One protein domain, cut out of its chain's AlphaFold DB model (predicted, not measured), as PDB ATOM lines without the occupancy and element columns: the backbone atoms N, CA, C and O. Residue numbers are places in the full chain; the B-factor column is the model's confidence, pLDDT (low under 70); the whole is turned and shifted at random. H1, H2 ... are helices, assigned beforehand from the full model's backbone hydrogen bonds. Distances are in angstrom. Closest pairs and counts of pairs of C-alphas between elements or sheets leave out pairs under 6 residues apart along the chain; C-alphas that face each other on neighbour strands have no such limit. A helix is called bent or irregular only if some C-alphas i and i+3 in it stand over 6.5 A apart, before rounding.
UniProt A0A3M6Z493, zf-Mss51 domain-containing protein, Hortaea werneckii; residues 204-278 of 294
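AT A GLANCE: This is residues 204 to 278 of the 294 residues of the protein "zf-Mss51 domain-containing protein" of Hortaea werneckii (UniProt A0A3M6Z493). A bent helix, H2, forms the spine of this model, its arms H2a and H2b set at a steep angle to each other; the short helix H3 folds back beside H2b as a helical hairpin at one end, and the short helix H1 sits near H2a in the other part. Before H1, residues 204 to 220 swing out and back in a wide loop without a named element, and a second such stretch, residues 257 to 269, leads from H2b to H3. The printed part has 75 residues with three named helices, in the order H1, H2, H3, and no named strand; the class is all helix, though under half of the residues, 35 of 75, are in named elements. It is only just compact, close to loose, with a radius of gyration of the C-alphas of 13.4 A, and only just flat, with spans of 36 by 29 by 16 A.

IN THESE COORDINATES: Start at C-alpha 204 at (-46.262, -31.149, -8.343) and pass through the unnamed stretch to C-alpha 221 at (-42.307, -40.012, 2.338), where H1 begins; it holds residues 221 to 227 and measures 10.0 A from first to last C-alpha. Next look at H2, residues 236 to 256, assigned as one helix by its hydrogen bonds but bent: C-alphas 245 and 248 are 7.2 A apart. Its arm H2a, residues 236 to 245, measures 14.4 A, and its arm H2b, residues 248 to 256, measures 12.7 A; residues 246 and 247 belong to neither. Last comes H3, residues 270 to 276, 9.9 A long, ending at C-alpha 276 at (-30.801, -30.653, 11.167).

HOW THE PARTS SIT: Begin at the bend, where the lines of H2a and H2b stand at a steep tilt of 64 degrees. Toward the first printed residue, H1 and H2a are near each other, with 5 pairs of C-alphas within 10 A. At the other end, H2b and H3 touch and form a helical hairpin; the closest C-alphas are those of Val 255 and Leu 276, 7.2 A apart. They run opposite ways at a shallow tilt of 22 degrees. H1 is apart from H2b and from H3, and H2a is apart from H3. In H1, H2a, H2b and H3, every O i to N i+4 pair is within hydrogen-bond range.

THE WHOLE: Look for the two C-alphas farthest apart, those of Glu 235 and Ala 270, at 37.3 A. The printed part has no cut. The link from H1 to H2 is short, with 8 residues, and that from H2 to H3 is long, with 13. The mean pLDDT of the printed part is 86.3, and residue 278 is the one printed residue under 70.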
ATOM      1  N   PHE A 204     -46.427 -32.498  -8.906       89.19
ATOM      2  CA  PHE A 204     -46.262 -31.149  -8.343       89.19
ATOM      3  C   PHE A 204     -47.595 -30.458  -8.038       89.19
ATOM      4  O   PHE A 204     -47.615 -29.288  -7.654       89.19
ATOM      5  N   GLU A 205     -48.714 -31.163  -8.205       89.38
ATOM      6  CA  GLU A 205     -50.013 -30.681  -7.759       89.38
ATOM      7  C   GLU A 205     -50.101 -30.812  -6.238       89.38
ATOM      8  O   GLU A 205     -50.269 -31.900  -5.685       89.38
ATOM      9  N   TYR A 206     -49.918 -29.683  -5.557       86.00
ATOM     10  CA  TYR A 206     -49.934 -29.651  -4.106       86.00
ATOM     11  C   TYR A 206     -51.363 -29.656  -3.561       86.00
ATOM     12  O   TYR A 206     -52.195 -28.870  -4.023       86.00
ATOM     13  N   PRO A 207     -51.627 -30.472  -2.528       87.94
ATOM     14  CA  PRO A 207     -52.889 -30.435  -1.814       87.94
ATOM     15  C   PRO A 207     -53.054 -29.089  -1.103       87.94
ATOM     16  O   PRO A 207     -52.078 -28.402  -0.771       87.94
ATOM     17  N   GLY A 208     -54.311 -28.714  -0.876       87.00
ATOM     18  CA  GLY A 208     -54.687 -27.445  -0.268       87.00
ATOM     19  C   GLY A 208     -54.286 -27.302   1.212       87.00
ATOM     20  O   GLY A 208     -53.434 -28.037   1.736       87.00
ATOM     21  N   PRO A 209     -54.891 -26.319   1.904       86.81
ATOM     22  CA  PRO A 209     -54.732 -26.161   3.344       86.81
ATOM     23  C   PRO A 209     -55.040 -27.469   4.079       86.81
ATOM     24  O   PRO A 209     -56.024 -28.137   3.771       86.81
ATOM     25  N   GLN A 210     -54.187 -27.827   5.039       84.31
ATOM     26  CA  GLN A 210     -54.411 -28.986   5.899       84.31
ATOM     27  C   GLN A 210     -55.593 -28.708   6.834       84.31
ATOM     28  O   GLN A 210     -55.701 -27.601   7.359       84.31
ATOM     29  N   LEU A 211     -56.450 -29.705   7.057       85.38
ATOM     30  CA  LEU A 211     -57.467 -29.645   8.109       85.38
ATOM     31  C   LEU A 211     -56.793 -29.719   9.483       85.38
ATOM     32  O   LEU A 211     -55.931 -30.573   9.691       85.38
ATOM     33  N   ASP A 212     -57.211 -28.874  10.425       81.56
ATOM     34  CA  ASP A 212     -56.606 -28.794  11.763       81.56
ATOM     35  C   ASP A 212     -56.699 -30.130  12.527       81.56
ATOM     36  O   ASP A 212     -55.839 -30.460  13.345       81.56
ATOM     37  N   GLU A 213     -57.718 -30.943  12.236       84.69
ATOM     38  CA  GLU A 213     -57.923 -32.257  12.847       84.69
ATOM     39  C   GLU A 213     -57.087 -33.371  12.191       84.69
ATOM     40  O   GLU A 213     -56.865 -34.424  12.798       84.69
ATOM     41  N   ALA A 214     -56.628 -33.170  10.952       84.38
ATOM     42  CA  ALA A 214     -55.901 -34.168  10.179       84.38
ATOM     43  C   ALA A 214     -54.397 -34.090  10.475       84.38
ATOM     44  O   ALA A 214     -53.664 -33.269   9.918       84.38
ATOM     45  N   GLN A 215     -53.919 -34.983  11.342       86.00
ATOM     46  CA  GLN A 215     -52.508 -35.036  11.725       86.00
ATOM     47  C   GLN A 215     -51.607 -35.453  10.557       86.00
ATOM     48  O   GLN A 215     -51.807 -36.496   9.934       86.00
ATOM     49  N   VAL A 216     -50.555 -34.667  10.324       88.50
ATOM     50  CA  VAL A 216     -49.528 -34.963   9.321       88.50
ATOM     51  C   VAL A 216     -48.456 -35.861   9.925       88.50
ATOM     52  O   VAL A 216     -47.890 -35.558  10.978       88.50
ATOM     53  N   ASN A 217     -48.136 -36.953   9.237       89.75
ATOM     54  CA  ASN A 217     -47.073 -37.859   9.647       89.75
ATOM     55  C   ASN A 217     -45.802 -37.604   8.830       89.75
ATOM     56  O   ASN A 217     -45.761 -37.869   7.635       89.75
ATOM     57  N   LEU A 218     -44.743 -37.137   9.494       89.88
ATOM     58  CA  LEU A 218     -43.483 -36.725   8.864       89.88
ATOM     59  C   LEU A 218     -42.371 -37.789   8.968       89.88
ATOM     60  O   LEU A 218     -41.200 -37.471   8.791       89.88
ATOM     61  N   THR A 219     -42.704 -39.043   9.292       87.69
ATOM     62  CA  THR A 219     -41.704 -40.111   9.521       87.69
ATOM     63  C   THR A 219     -41.087 -40.679   8.244       87.69
ATOM     64  O   THR A 219     -39.913 -41.043   8.244       87.69
ATOM     65  N   ASN A 220     -41.860 -40.785   7.165       89.38
ATOM     66  CA  ASN A 220     -41.406 -41.261   5.860       89.38
ATOM     67  C   ASN A 220     -42.195 -40.569   4.736       89.38
ATOM     68  O   ASN A 220     -43.239 -39.961   4.984       89.38
ATOM     69  N   TRP A 221     -41.689 -40.656   3.501       90.81
ATOM     70  CA  TRP A 221     -42.307 -40.012   2.338       90.81
ATOM     71  C   TRP A 221     -43.728 -40.508   2.083       90.81
ATOM     72  O   TRP A 221     -44.623 -39.683   1.950       90.81
ATOM     73  N   ASP A 222     -43.952 -41.820   2.098       90.00
ATOM     74  CA  ASP A 222     -45.262 -42.400   1.777       90.00
ATOM     75  C   ASP A 222     -46.359 -41.920   2.732       90.00
ATOM     76  O   ASP A 222     -47.429 -41.496   2.299       90.00
ATOM     77  N   THR A 223     -46.091 -41.922   4.041       90.00
ATOM     78  CA  THR A 223     -47.087 -41.502   5.035       90.00
ATOM     79  C   THR A 223     -47.258 -39.990   5.046       90.00
ATOM     80  O   THR A 223     -48.366 -39.507   5.281       90.00
ATOM     81  N   MET A 224     -46.198 -39.230   4.757       91.00
ATOM     82  CA  MET A 224     -46.291 -37.778   4.616       91.00
ATOM     83  C   MET A 224     -47.168 -37.405   3.425       91.00
ATOM     84  O   MET A 224     -48.129 -36.657   3.595       91.00
ATOM     85  N   LEU A 225     -46.898 -37.984   2.253       91.38
ATOM     86  CA  LEU A 225     -47.681 -37.749   1.044       91.38
ATOM     87  C   LEU A 225     -49.139 -38.188   1.243       91.38
ATOM     88  O   LEU A 225     -50.049 -37.440   0.900       91.38
ATOM     89  N   TYR A 226     -49.367 -39.338   1.883       90.44
ATOM     90  CA  TYR A 226     -50.713 -39.819   2.195       90.44
ATOM     91  C   TYR A 226     -51.473 -38.899   3.164       90.44
ATOM     92  O   TYR A 226     -52.590 -38.485   2.874       90.44
ATOM     93  N   SER A 227     -50.875 -38.545   4.308       90.44
ATOM     94  CA  SER A 227     -51.538 -37.730   5.345       90.44
ATOM     95  C   SER A 227     -51.773 -36.271   4.938       90.44
ATOM     96  O   SER A 227     -52.635 -35.604   5.507       90.44
ATOM     97  N   ARG A 228     -51.022 -35.782   3.946       89.44
ATOM     98  CA  ARG A 228     -51.232 -34.480   3.305       89.44
ATOM     99  C   ARG A 228     -52.161 -34.550   2.094       89.44
ATOM    100  O   ARG A 228     -52.368 -33.510   1.494       89.44
ATOM    101  N   GLU A 229     -52.711 -35.715   1.743       90.00
ATOM    102  CA  GLU A 229     -53.622 -35.903   0.599       90.00
ATOM    103  C   GLU A 229     -52.985 -35.595  -0.772       90.00
ATOM    104  O   GLU A 229     -53.632 -35.074  -1.679       90.00
ATOM    105  N   PHE A 230     -51.705 -35.926  -0.953       90.62
ATOM    106  CA  PHE A 230     -51.083 -35.872  -2.277       90.62
ATOM    107  C   PHE A 230     -51.666 -36.929  -3.219       90.62
ATOM    108  O   PHE A 230     -52.059 -38.023  -2.803       90.62
ATOM    109  N   ASN A 231     -51.614 -36.636  -4.520       89.56
ATOM    110  CA  ASN A 231     -51.838 -37.639  -5.553       89.56
ATOM    111  C   ASN A 231     -50.877 -38.821  -5.358       89.56
ATOM    112  O   ASN A 231     -49.684 -38.632  -5.115       89.56
ATOM    113  N   ALA A 232     -51.387 -40.047  -5.489       87.75
ATOM    114  CA  ALA A 232     -50.570 -41.247  -5.352       87.75
ATOM    115  C   ALA A 232     -49.493 -41.290  -6.448       87.75
ATOM    116  O   ALA A 232     -49.796 -41.418  -7.638       87.75
ATOM    117  N   VAL A 233     -48.229 -41.204  -6.038       89.06
ATOM    118  CA  VAL A 233     -47.079 -41.248  -6.939       89.06
ATOM    119  C   VAL A 233     -46.557 -42.682  -6.989       89.06
ATOM    120  O   VAL A 233     -45.920 -43.156  -6.055       89.06
ATOM    121  N   ASN A 234     -46.844 -43.383  -8.085       87.75
ATOM    122  CA  ASN A 234     -46.489 -44.801  -8.242       87.75
ATOM    123  C   ASN A 234     -45.215 -45.022  -9.071       87.75
ATOM    124  O   ASN A 234     -44.668 -46.122  -9.091       87.75
ATOM    125  N   GLU A 235     -44.755 -43.995  -9.781       90.38
ATOM    126  CA  GLU A 235     -43.573 -44.077 -10.633       90.38
ATOM    127  C   GLU A 235     -42.331 -43.588  -9.886       90.38
ATOM    128  O   GLU A 235     -42.330 -42.515  -9.278       90.38
ATOM    129  N   GLU A 236     -41.241 -44.352  -9.979       91.19
ATOM    130  CA  GLU A 236     -39.983 -44.035  -9.295       91.19
ATOM    131  C   GLU A 236     -39.404 -42.687  -9.748       91.19
ATOM    132  O   GLU A 236     -38.925 -41.904  -8.929       91.19
ATOM    133  N   ARG A 237     -39.496 -42.375 -11.047       91.38
ATOM    134  CA  ARG A 237     -39.059 -41.086 -11.603       91.38
ATOM    135  C   ARG A 237     -39.800 -39.916 -10.960       91.38
ATOM    136  O   ARG A 237     -39.167 -38.976 -10.482       91.38
ATOM    137  N   SER A 238     -41.125 -39.989 -10.915       91.94
ATOM    138  CA  SER A 238     -41.965 -38.955 -10.311       91.94
ATOM    139  C   SER A 238     -41.662 -38.818  -8.816       91.94
ATOM    140  O   SER A 238     -41.531 -37.703  -8.314       91.94
ATOM    141  N   MET A 239     -41.413 -39.931  -8.112       92.19
ATOM    142  CA  MET A 239     -40.945 -39.895  -6.722       92.19
ATOM    143  C   MET A 239     -39.597 -39.184  -6.569       92.19
ATOM    144  O   MET A 239     -39.448 -38.351  -5.671       92.19
ATOM    145  N   ARG A 240     -38.616 -39.440  -7.444       93.12
ATOM    146  CA  ARG A 240     -37.331 -38.714  -7.422       93.12
ATOM    147  C   ARG A 240     -37.523 -37.215  -7.641       93.12
ATOM    148  O   ARG A 240     -36.879 -36.416  -6.967       93.12
ATOM    149  N   GLN A 241     -38.432 -36.809  -8.522       91.88
ATOM    150  CA  GLN A 241     -38.719 -35.395  -8.780       91.88
ATOM    151  C   GLN A 241     -39.393 -34.703  -7.590       91.88
ATOM    152  O   GLN A 241     -38.949 -33.632  -7.170       91.88
ATOM    153  N   VAL A 242     -40.416 -35.331  -7.003       91.69
ATOM    154  CA  VAL A 242     -41.106 -34.816  -5.809       91.69
ATOM    155  C   VAL A 242     -40.145 -34.692  -4.641       91.69
ATOM    156  O   VAL A 242     -40.049 -33.631  -4.024       91.69
ATOM    157  N   THR A 243     -39.390 -35.751  -4.353       92.12
ATOM    158  CA  THR A 243     -38.447 -35.749  -3.232       92.12
ATOM    159  C   THR A 243     -37.303 -34.764  -3.464       92.12
ATOM    160  O   THR A 243     -36.940 -34.050  -2.532       92.12
ATOM    161  N   ARG A 244     -36.791 -34.600  -4.692       90.94
ATOM    162  CA  ARG A 244     -35.787 -33.568  -5.022       90.94
ATOM    163  C   ARG A 244     -36.256 -32.154  -4.667       90.94
ATOM    164  O   ARG A 244     -35.449 -31.361  -4.189       90.94
ATOM    165  N   LEU A 245     -37.534 -31.839  -4.880       89.88
ATOM    166  CA  LEU A 245     -38.104 -30.525  -4.568       89.88
ATOM    167  C   LEU A 245     -38.456 -30.379  -3.079       89.88
ATOM    168  O   LEU A 245     -38.203 -29.337  -2.475       89.88
ATOM    169  N   LEU A 246     -39.032 -31.424  -2.482       91.31
ATOM    170  CA  LEU A 246     -39.599 -31.366  -1.139       91.31
ATOM    171  C   LEU A 246     -38.620 -31.699  -0.019       91.31
ATOM    172  O   LEU A 246     -38.914 -31.361   1.123       91.31
ATOM    173  N   THR A 247     -37.482 -32.343  -0.298       92.00
ATOM    174  CA  THR A 247     -36.573 -32.818   0.762       92.00
ATOM    175  C   THR A 247     -36.189 -31.681   1.696       92.00
ATOM    176  O   THR A 247     -36.395 -31.786   2.896       92.00
ATOM    177  N   TYR A 248     -35.727 -30.554   1.156       91.69
ATOM    178  CA  TYR A 248     -35.331 -29.419   1.982       91.69
ATOM    179  C   TYR A 248     -36.483 -28.836   2.832       91.69
ATOM    180  O   TYR A 248     -36.360 -28.836   4.061       91.69
ATOM    181  N   PRO A 249     -37.615 -28.377   2.257       91.38
ATOM    182  CA  PRO A 249     -38.695 -27.796   3.055       91.38
ATOM    183  C   PRO A 249     -39.346 -28.803   4.014       91.38
ATOM    184  O   PRO A 249     -39.690 -28.426   5.132       91.38
ATOM    185  N   VAL A 250     -39.485 -30.078   3.628       90.38
ATOM    186  CA  VAL A 250     -40.061 -31.115   4.499       90.38
ATOM    187  C   VAL A 250     -39.107 -31.472   5.631       90.38
ATOM    188  O   VAL A 250     -39.575 -31.654   6.748       90.38
ATOM    189  N   THR A 251     -37.789 -31.509   5.413       88.88
ATOM    190  CA  THR A 251     -36.824 -31.701   6.506       88.88
ATOM    191  C   THR A 251     -36.936 -30.579   7.536       88.88
ATOM    192  O   THR A 251     -37.110 -30.866   8.720       88.88
ATOM    193  N   ILE A 252     -36.930 -29.312   7.109       89.00
ATOM    194  CA  ILE A 252     -37.092 -28.174   8.028       89.00
ATOM    195  C   ILE A 252     -38.450 -28.225   8.736       89.00
ATOM    196  O   ILE A 252     -38.513 -28.116   9.961       89.00
ATOM    197  N   GLY A 253     -39.526 -28.465   7.983       88.69
ATOM    198  CA  GLY A 253     -40.867 -28.630   8.534       88.69
ATOM    199  C   GLY A 253     -40.917 -29.747   9.572       88.69
ATOM    200  O   GLY A 253     -41.425 -29.535  10.664       88.69
ATOM    201  N   SER A 254     -40.307 -30.898   9.286       87.94
ATOM    202  CA  SER A 254     -40.268 -32.046  10.190       87.94
ATOM    203  C   SER A 254     -39.583 -31.744  11.508       87.94
ATOM    204  O   SER A 254     -40.053 -32.248  12.512       87.94
ATOM    205  N   VAL A 255     -38.541 -30.908  11.532       87.75
ATOM    206  CA  VAL A 255     -37.833 -30.536  12.767       87.75
ATOM    207  C   VAL A 255     -38.644 -29.541  13.598       87.75
ATOM    208  O   VAL A 255     -38.653 -29.635  14.823       87.75
ATOM    209  N   LEU A 256     -39.322 -28.594  12.941       87.50
ATOM    210  CA  LEU A 256     -40.083 -27.525  13.598       87.50
ATOM    211  C   LEU A 256     -41.502 -27.940  14.008       87.50
ATOM    212  O   LEU A 256     -42.106 -27.284  14.853       87.50
ATOM    213  N   HIS A 257     -42.046 -28.995  13.402       87.50
ATOM    214  CA  HIS A 257     -43.416 -29.432  13.637       87.50
ATOM    215  C   HIS A 257     -43.625 -29.876  15.093       87.50
ATOM    216  O   HIS A 257     -42.791 -30.565  15.673       87.50
ATOM    217  N   GLU A 258     -44.774 -29.550  15.686       83.25
ATOM    218  CA  GLU A 258     -45.071 -29.893  17.087       83.25
ATOM    219  C   GLU A 258     -45.059 -31.409  17.336       83.25
ATOM    220  O   GLU A 258     -44.587 -31.886  18.369       83.25
ATOM    221  N   LEU A 259     -45.532 -32.170  16.344       80.81
ATOM    222  CA  LEU A 259     -45.506 -33.637  16.313       80.81
ATOM    223  C   LEU A 259     -44.280 -34.187  15.572       80.81
ATOM    224  O   LEU A 259     -44.341 -35.255  14.963       80.81
ATOM    225  N   SER A 260     -43.179 -33.434  15.575       83.81
ATOM    226  CA  SER A 260     -41.921 -33.844  14.964       83.81
ATOM    227  C   SER A 260     -41.497 -35.239  15.446       83.81
ATOM    228  O   SER A 260     -41.467 -35.497  16.659       83.81
ATOM    229  N   PRO A 261     -41.092 -36.144  14.535       81.75
ATOM    230  CA  PRO A 261     -40.424 -37.377  14.938       81.75
ATOM    231  C   PRO A 261     -39.029 -37.098  15.532       81.75
ATOM    232  O   PRO A 261     -38.496 -37.924  16.274       81.75
ATOM    233  N   TYR A 262     -38.461 -35.919  15.270       81.19
ATOM    234  CA  TYR A 262     -37.138 -35.473  15.690       81.19
ATOM    235  C   TYR A 262     -37.240 -34.469  16.847       81.19
ATOM    236  O   TYR A 262     -37.459 -33.275  16.658       81.19
ATOM    237  N   GLY A 263     -37.046 -34.941  18.076       78.56
ATOM    238  CA  GLY A 263     -37.078 -34.082  19.258       78.56
ATOM    239  C   GLY A 263     -36.118 -34.542  20.345       78.56
ATOM    240  O   GLY A 263     -35.641 -35.676  20.335       78.56
ATOM    241  N   LEU A 264     -35.894 -33.677  21.338       77.44
ATOM    242  CA  LEU A 264     -35.056 -33.983  22.509       77.44
ATOM    243  C   LEU A 264     -35.539 -35.232  23.266       77.44
ATOM    244  O   LEU A 264     -34.748 -35.962  23.854       77.44
ATOM    245  N   LYS A 265     -36.853 -35.493  23.236       74.88
ATOM    246  CA  LYS A 265     -37.474 -36.675  23.852       74.88
ATOM    247  C   LYS A 265     -37.225 -37.964  23.060       74.88
ATOM    248  O   LYS A 265     -37.247 -39.038  23.648       74.88
ATOM    249  N   ASN A 266     -36.945 -37.849  21.763       71.12
ATOM    250  CA  ASN A 266     -36.805 -38.972  20.832       71.12
ATOM    251  C   ASN A 266     -35.328 -39.289  20.530       71.12
ATOM    252  O   ASN A 266     -35.012 -39.872  19.498       71.12
ATOM    253  N   GLY A 267     -34.414 -38.903  21.427       70.38
ATOM    254  CA  GLY A 267     -32.999 -39.272  21.356       70.38
ATOM    255  C   GLY A 267     -32.102 -38.328  20.551       70.38
ATOM    256  O   GLY A 267     -30.913 -38.615  20.423       70.38
ATOM    257  N   LEU A 268     -32.616 -37.199  20.047       82.38
ATOM    258  CA  LEU A 268     -31.768 -36.176  19.435       82.38
ATOM    259  C   LEU A 268     -31.134 -35.252  20.481       82.38
ATOM    260  O   LEU A 268     -31.793 -34.794  21.414       82.38
ATOM    261  N   THR A 269     -29.853 -34.932  20.295       85.75
ATOM    262  CA  THR A 269     -29.160 -33.900  21.078       85.75
ATOM    263  C   THR A 269     -29.523 -32.504  20.572       85.75
ATOM    264  O   THR A 269     -29.968 -32.338  19.436       85.75
ATOM    265  N   ALA A 270     -29.297 -31.477  21.397       82.19
ATOM    266  CA  ALA A 270     -29.485 -30.084  20.986       82.19
ATOM    267  C   ALA A 270     -28.621 -29.722  19.762       82.19
ATOM    268  O   ALA A 270     -29.114 -29.103  18.825       82.19
ATOM    269  N   GLU A 271     -27.371 -30.197  19.720       83.81
ATOM    270  CA  GLU A 271     -26.484 -30.032  18.558       83.81
ATOM    271  C   GLU A 271     -26.986 -30.787  17.321       83.81
ATOM    272  O   GLU A 271     -26.861 -30.301  16.198       83.81
ATOM    273  N   GLY A 272     -27.603 -31.959  17.513       83.56
ATOM    274  CA  GLY A 272     -28.253 -32.706  16.438       83.56
ATOM    275  C   GLY A 272     -29.427 -31.933  15.838       83.56
ATOM    276  O   GLY A 272     -29.517 -31.815  14.621       83.56
ATOM    277  N   LEU A 273     -30.282 -31.340  16.678       79.88
ATOM    278  CA  LEU A 273     -31.391 -30.494  16.219       79.88
ATOM    279  C   LEU A 273     -30.887 -29.264  15.465       79.88
ATOM    280  O   LEU A 273     -31.416 -28.944  14.407       79.88
ATOM    281  N   ARG A 274     -29.828 -28.630  15.974       79.31
ATOM    282  CA  ARG A 274     -29.202 -27.458  15.356       79.31
ATOM    283  C   ARG A 274     -28.563 -27.777  14.002       79.31
ATOM    284  O   ARG A 274     -28.652 -26.995  13.061       79.31
ATOM    285  N   SER A 275     -27.974 -28.964  13.883       80.06
ATOM    286  CA  SER A 275     -27.429 -29.465  12.618       80.06
ATOM    287  C   SER A 275     -28.533 -29.773  11.601       80.06
ATOM    288  O   SER A 275     -28.377 -29.460  10.423       80.06
ATOM    289  N   LEU A 276     -29.662 -30.343  12.041       77.50
ATOM    290  CA  LEU A 276     -30.801 -30.653  11.167       77.50
ATOM    291  C   LEU A 276     -31.597 -29.413  10.735       77.50
ATOM    292  O   LEU A 276     -32.118 -29.392   9.623       77.50
ATOM    293  N   SER A 277     -31.684 -28.380  11.577       71.50
ATOM    294  CA  SER A 277     -32.352 -27.116  11.237       71.50
ATOM    295  C   SER A 277     -31.516 -26.205  10.327       71.50
ATOM    296  O   SER A 277     -31.982 -25.136   9.938       71.50
ATOM    297  N   GLY A 278     -30.292 -26.613   9.968       65.56
ATOM    298  CA  GLY A 278     -29.388 -25.833   9.121       65.56
ATOM    299  C   GLY A 278     -28.602 -24.749   9.866       65.56
ATOM    300  O   GLY A 278     -27.862 -23.995   9.237       65.56
TER     301      GLY A 278